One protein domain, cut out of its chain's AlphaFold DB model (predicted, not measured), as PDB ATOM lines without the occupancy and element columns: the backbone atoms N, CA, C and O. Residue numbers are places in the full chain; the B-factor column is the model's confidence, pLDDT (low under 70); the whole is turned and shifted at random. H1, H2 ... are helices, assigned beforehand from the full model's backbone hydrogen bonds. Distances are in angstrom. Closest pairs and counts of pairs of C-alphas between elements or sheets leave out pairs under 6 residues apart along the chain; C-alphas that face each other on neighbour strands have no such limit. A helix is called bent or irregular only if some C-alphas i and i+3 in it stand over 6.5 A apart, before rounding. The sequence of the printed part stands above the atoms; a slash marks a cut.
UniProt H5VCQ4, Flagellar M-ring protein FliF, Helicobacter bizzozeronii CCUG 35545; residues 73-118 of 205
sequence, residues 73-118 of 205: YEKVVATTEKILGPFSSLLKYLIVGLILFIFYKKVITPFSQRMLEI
ATOM      1  N   TYR A  73     -33.043 -20.967  13.489       71.75
ATOM      2  CA  TYR A  73     -32.870 -20.794  14.929       71.75
ATOM      3  C   TYR A  73     -31.877 -19.674  15.272       71.75
ATOM      4  O   TYR A  73     -32.211 -18.786  16.050       71.75
ATOM      5  N   GLU A  74     -30.696 -19.648  14.652       70.56
ATOM      6  CA  GLU A  74     -29.706 -18.586  14.875       70.56
ATOM      7  C   GLU A  74     -30.201 -17.213  14.413       70.56
ATOM      8  O   GLU A  74     -29.936 -16.220  15.085       70.56
ATOM      9  N   LYS A  75     -30.974 -17.134  13.320       70.81
ATOM     10  CA  LYS A  75     -31.618 -15.878  12.902       70.81
ATOM     11  C   LYS A  75     -32.610 -15.385  13.956       70.81
ATOM     12  O   LYS A  75     -32.633 -14.187  14.242       70.81
ATOM     13  N   VAL A  76     -33.406 -16.280  14.547       74.38
ATOM     14  CA  VAL A  76     -34.337 -15.928  15.631       74.38
ATOM     15  C   VAL A  76     -33.565 -15.482  16.865       74.38
ATOM     16  O   VAL A  76     -33.821 -14.388  17.349       74.38
ATOM     17  N   VAL A  77     -32.573 -16.251  17.318       77.12
ATOM     18  CA  VAL A  77     -31.758 -15.910  18.493       77.12
ATOM     19  C   VAL A  77     -31.039 -14.575  18.303       77.12
ATOM     20  O   VAL A  77     -31.151 -13.714  19.167       77.12
ATOM     21  N   ALA A  78     -30.395 -14.339  17.157       71.69
ATOM     22  CA  ALA A  78     -29.712 -13.077  16.871       71.69
ATOM     23  C   ALA A  78     -30.685 -11.887  16.782       71.69
ATOM     24  O   ALA A  78     -30.360 -10.768  17.185       71.69
ATOM     25  N   THR A  79     -31.903 -12.112  16.280       70.06
ATOM     26  CA  THR A  79     -32.951 -11.080  16.242       70.06
ATOM     27  C   THR A  79     -33.479 -10.785  17.644       70.06
ATOM     28  O   THR A  79     -33.595  -9.619  18.024       70.06
ATOM     29  N   THR A  80     -33.745 -11.820  18.440       72.94
ATOM     30  CA  THR A  80     -34.148 -11.702  19.843       72.94
ATOM     31  C   THR A  80     -33.066 -11.000  20.651       72.94
ATOM     32  O   THR A  80     -33.384 -10.077  21.385       72.94
ATOM     33  N   GLU A  81     -31.794 -11.346  20.477       73.75
ATOM     34  CA  GLU A  81     -30.676 -10.704  21.168       73.75
ATOM     35  C   GLU A  81     -30.502  -9.239  20.746       73.75
ATOM     36  O   GLU A  81     -30.252  -8.384  21.587       73.75
ATOM     37  N   LYS A  82     -30.731  -8.889  19.476       75.19
ATOM     38  CA  LYS A  82     -30.698  -7.488  19.030       75.19
ATOM     39  C   LYS A  82     -31.833  -6.645  19.624       75.19
ATOM     40  O   LYS A  82     -31.625  -5.472  19.926       75.19
ATOM     41  N   ILE A  83     -33.027  -7.224  19.773       72.94
ATOM     42  CA  ILE A  83     -34.213  -6.524  20.295       72.94
ATOM     43  C   ILE A  83     -34.197  -6.485  21.826       72.94
ATOM     44  O   ILE A  83     -34.430  -5.432  22.411       72.94
ATOM     45  N   LEU A  84     -33.921  -7.614  22.480       70.50
ATOM     46  CA  LEU A  84     -33.909  -7.753  23.938       70.50
ATOM     47  C   LEU A  84     -32.561  -7.381  24.553       70.50
ATOM     48  O   LEU A  84     -32.520  -7.132  25.748       70.50
ATOM     49  N   GLY A  85     -31.472  -7.313  23.790       71.75
ATOM     50  CA  GLY A  85     -30.134  -6.968  24.284       71.75
ATOM     51  C   GLY A  85     -30.106  -5.670  25.095       71.75
ATOM     52  O   GLY A  85     -29.654  -5.702  26.243       71.75
ATOM     53  N   PRO A  86     -30.681  -4.558  24.593       74.88
ATOM     54  CA  PRO A  86     -30.799  -3.311  25.353       74.88
ATOM     55  C   PRO A  86     -31.678  -3.437  26.607       74.88
ATOM     56  O   PRO A  86     -31.438  -2.767  27.608       74.88
ATOM     57  N   PHE A  87     -32.681  -4.318  26.576       73.62
ATOM     58  CA  PHE A  87     -33.609  -4.550  27.684       73.62
ATOM     59  C   PHE A  87     -33.169  -5.671  28.623       73.62
ATOM     60  O   PHE A  87     -33.814  -5.875  29.641       73.62
ATOM     61  N   SER A  88     -32.082  -6.387  28.337       74.06
ATOM     62  CA  SER A  88     -31.644  -7.570  29.089       74.06
ATOM     63  C   SER A  88     -31.417  -7.260  30.571       74.06
ATOM     64  O   SER A  88     -31.848  -8.008  31.450       74.06
ATOM     65  N   SER A  89     -30.823  -6.099  30.853       77.06
ATOM     66  CA  SER A  89     -30.617  -5.607  32.214       77.06
ATOM     67  C   SER A  89     -31.943  -5.274  32.896       77.06
ATOM     68  O   SER A  89     -32.154  -5.662  34.041       77.06
ATOM     69  N   LEU A  90     -32.872  -4.625  32.188       82.38
ATOM     70  CA  LEU A  90     -34.196  -4.295  32.719       82.38
ATOM     71  C   LEU A  90     -35.044  -5.555  32.950       82.38
ATOM     72  O   LEU A  90     -35.707  -5.677  33.974       82.38
ATOM     73  N   LEU A  91     -34.966  -6.520  32.036       84.88
ATOM     74  CA  LEU A  91     -35.673  -7.790  32.089       84.88
ATOM     75  C   LEU A  91     -35.199  -8.638  33.273       84.88
ATOM     76  O   LEU A  91     -36.026  -9.260  33.928       84.88
ATOM     77  N   LYS A  92     -33.902  -8.608  33.616       85.56
ATOM     78  CA  LYS A  92     -33.384  -9.247  34.838       85.56
ATOM     79  C   LYS A  92     -34.076  -8.702  36.089       85.56
ATOM     80  O   LYS A  92     -34.554  -9.486  36.904       85.56
ATOM     81  N   TYR A  93     -34.154  -7.378  36.238       90.50
ATOM     82  CA  TYR A  93     -34.837  -6.763  37.381       90.50
ATOM     83  C   TYR A  93     -36.349  -6.991  37.344       90.50
ATOM     84  O   TYR A  93     -36.942  -7.214  38.395       90.50
ATOM     85  N   LEU A  94     -36.964  -7.016  36.156       91.12
ATOM     86  CA  LEU A  94     -38.375  -7.369  35.981       91.12
ATOM     87  C   LEU A  94     -38.631  -8.798  36.471       91.12
ATOM     88  O   LEU A  94     -39.537  -9.016  37.263       91.12
ATOM     89  N   ILE A  95     -37.806  -9.767  36.067       90.75
ATOM     90  CA  ILE A  95     -37.933 -11.167  36.491       90.75
ATOM     91  C   ILE A  95     -37.762 -11.290  38.008       90.75
ATOM     92  O   ILE A  95     -38.572 -11.947  38.656       90.75
ATOM     93  N   VAL A  96     -36.760 -10.630  38.597       93.50
ATOM     94  CA  VAL A  96     -36.577 -10.614  40.059       93.50
ATOM     95  C   VAL A  96     -37.782  -9.976  40.756       93.50
ATOM     96  O   VAL A  96     -38.297 -10.538  41.720       93.50
ATOM     97  N   GLY A  97     -38.281  -8.849  40.246       94.56
ATOM     98  CA  GLY A  97     -39.477  -8.183  40.758       94.56
ATOM     99  C   GLY A  97     -40.729  -9.053  40.641       94.56
ATOM    100  O   GLY A  97     -41.516  -9.113  41.579       94.56
ATOM    101  N   LEU A  98     -40.889  -9.789  39.540       94.69
ATOM    102  CA  LEU A  98     -41.988 -10.728  39.329       94.69
ATOM    103  C   LEU A  98     -41.904 -11.909  40.303       94.69
ATOM    104  O   LEU A  98     -42.919 -12.300  40.874       94.69
ATOM    105  N   ILE A  99     -40.705 -12.449  40.536       94.69
ATOM    106  CA  ILE A  99     -40.475 -13.501  41.534       94.69
ATOM    107  C   ILE A  99     -40.839 -12.987  42.929       94.69
ATOM    108  O   ILE A  99     -41.600 -13.650  43.630       94.69
ATOM    109  N   LEU A 100     -40.360 -11.801  43.314       94.31
ATOM    110  CA  LEU A 100     -40.705 -11.180  44.595       94.31
ATOM    111  C   LEU A 100     -42.205 -10.898  44.710       94.31
ATOM    112  O   LEU A 100     -42.782 -11.134  45.764       94.31
ATOM    113  N   PHE A 101     -42.856 -10.456  43.635       94.31
ATOM    114  CA  PHE A 101     -44.298 -10.213  43.604       94.31
ATOM    115  C   PHE A 101     -45.101 -11.505  43.791       94.31
ATOM    116  O   PHE A 101     -46.034 -11.549  44.595       94.31
ATOM    117  N   ILE A 102     -44.718 -12.576  43.092       94.12
ATOM    118  CA  ILE A 102     -45.321 -13.902  43.261       94.12
ATOM    119  C   ILE A 102     -45.084 -14.406  44.685       94.12
ATOM    120  O   ILE A 102     -46.015 -14.907  45.310       94.12
ATOM    121  N   PHE A 103     -43.873 -14.251  45.221       93.19
ATOM    122  CA  PHE A 103     -43.537 -14.652  46.583       93.19
ATOM    123  C   PHE A 103     -44.333 -13.853  47.622       93.19
ATOM    124  O   PHE A 103     -44.897 -14.428  48.544       93.19
ATOM    125  N   TYR A 104     -44.481 -12.544  47.432       90.56
ATOM    126  CA  TYR A 104     -45.313 -11.697  48.278       90.56
ATOM    127  C   TYR A 104     -46.770 -12.174  48.277       90.56
ATOM    128  O   TYR A 104     -47.323 -12.481  49.332       90.56
ATOM    129  N   LYS A 105     -47.373 -12.336  47.095       91.31
ATOM    130  CA  LYS A 105     -48.768 -12.783  46.979       91.31
ATOM    131  C   LYS A 105     -49.000 -14.207  47.481       91.31
ATOM    132  O   LYS A 105     -50.064 -14.495  48.016       91.31
ATOM    133  N   LYS A 106     -48.052 -15.117  47.255       89.44
ATOM    134  CA  LYS A 106     -48.237 -16.552  47.511       89.44
ATOM    135  C   LYS A 106     -47.686 -17.014  48.856       89.44
ATOM    136  O   LYS A 106     -48.116 -18.054  49.337       89.44
ATOM    137  N   VAL A 107     -46.751 -16.280  49.451       87.88
ATOM    138  CA  VAL A 107     -46.127 -16.623  50.737       87.88
ATOM    139  C   VAL A 107     -46.504 -15.598  51.793       87.88
ATOM    140  O   VAL A 107     -47.114 -15.977  52.783       87.88
ATOM    141  N   ILE A 108     -46.230 -14.309  51.570       85.56
ATOM    142  CA  ILE A 108     -46.469 -13.271  52.587       85.56
ATOM    143  C   ILE A 108     -47.966 -13.084  52.848       85.56
ATOM    144  O   ILE A 108     -48.360 -13.045  54.005       85.56
ATOM    145  N   THR A 109     -48.820 -13.018  51.821       84.00
ATOM    146  CA  THR A 109     -50.276 -12.857  52.017       84.00
ATOM    147  C   THR A 109     -50.911 -13.990  52.840       84.00
ATOM    148  O   THR A 109     -51.527 -13.679  53.860       84.00
ATOM    149  N   PRO A 110     -50.760 -15.285  52.489       82.44
ATOM    150  CA  PRO A 110     -51.339 -16.354  53.302       82.44
ATOM    151  C   PRO A 110     -50.632 -16.534  54.650       82.44
ATOM    152  O   PRO A 110     -51.267 -16.982  55.598       82.44
ATOM    153  N   PHE A 111     -49.345 -16.193  54.766       78.94
ATOM    154  CA  PHE A 111     -48.631 -16.217  56.046       78.94
ATOM    155  C   PHE A 111     -49.123 -15.118  56.994       78.94
ATOM    156  O   PHE A 111     -49.415 -15.395  58.149       78.94
ATOM    157  N   SER A 112     -49.280 -13.895  56.484       78.81
ATOM    158  CA  SER A 112     -49.821 -12.752  57.220       78.81
ATOM    159  C   SER A 112     -51.228 -13.058  57.729       78.81
ATOM    160  O   SER A 112     -51.485 -12.924  58.915       78.81
ATOM    161  N   GLN A 113     -52.101 -13.602  56.875       76.38
ATOM    162  CA  GLN A 113     -53.454 -14.002  57.278       76.38
ATOM    163  C   GLN A 113     -53.457 -15.126  58.324       76.38
ATOM    164  O   GLN A 113     -54.217 -15.059  59.278       76.38
ATOM    165  N   ARG A 114     -52.579 -16.127  58.197       73.19
ATOM    166  CA  ARG A 114     -52.500 -17.239  59.161       73.19
ATOM    167  C   ARG A 114     -51.818 -16.894  60.484       73.19
ATOM    168  O   ARG A 114     -51.951 -17.659  61.430       73.19
ATOM    169  N   MET A 115     -51.065 -15.796  60.541       64.06
ATOM    170  CA  MET A 115     -50.348 -15.367  61.746       64.06
ATOM    171  C   MET A 115     -51.044 -14.199  62.460       64.06
ATOM    172  O   MET A 115     -51.001 -14.135  63.685       64.06
ATOM    173  N   LEU A 116     -51.721 -13.304  61.729       58.50
ATOM    174  CA  LEU A 116     -52.482 -12.183  62.301       58.50
ATOM    175  C   LEU A 116     -53.817 -12.596  62.927       58.50
ATOM    176  O   LEU A 116     -54.370 -11.815  63.688       58.50
ATOM    177  N   GLU A 117     -54.313 -13.809  62.679       55.69
ATOM    178  CA  GLU A 117     -55.449 -14.353  63.438       55.69
ATOM    179  C   GLU A 117     -55.084 -14.743  64.875       55.69
ATOM    180  O   GLU A 117     -55.978 -15.076  65.644       55.69
ATOM    181  N   ILE A 118     -53.799 -14.720  65.257       58.56
ATOM    182  CA  ILE A 118     -53.404 -15.223  66.572       58.56
ATOM    183  C   ILE A 118     -53.294 -14.127  67.639       58.56
ATOM    184  O   ILE A 118     -53.709 -14.435  68.739       58.56
TER     185      ILE A 118
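AT A GLANCE: This is residues 73 to 118 of the 205 residues of the protein "Flagellar M-ring protein FliF" of Helicobacter bizzozeronii CCUG 35545 (UniProt H5VCQ4). One long helix, H2, makes most of the length, and a short helix, H1, turns off its beginning at a corner, like the short arm of a wide L. Nothing packs on either arm. The printed part has 46 residues with two named helices, H1 then H2, and no named strand, and its class is all helix. It is extended, with a radius of gyration of the C-alphas of 18.0 A and spans of 58 by 19 by 7 A.

HOW THE PARTS SIT: H2, residues 88 to 116, and H1, residues 73 to 84, meet only through their link, which is tight, with 3 residues. H2 has a kink of 28 degrees near residue 110. It is neither bent nor irregular, but only just: C-alphas 106 and 109 are 6.2 A apart. In H1 every O i to N i+4 pair is within hydrogen-bond range; in H2, 23 of 25 are.

IN THESE COORDINATES: H2 measures 39.5 A from C-alpha 88 at (-31.644, -7.570, 29.089) to C-alpha 116 at (-52.482, -12.183, 62.301). H1 measures 15.9 A and begins at C-alpha 73, (-32.870, -20.794, 14.929).

THE WHOLE: The two C-alphas farthest apart, those of Lys 75 and Ile 118, are 57.9 A apart. Residues 73 to 118 stand free. The printed part has no cut. Its mean pLDDT is 79.9, and residues 115 to 118 are under 70.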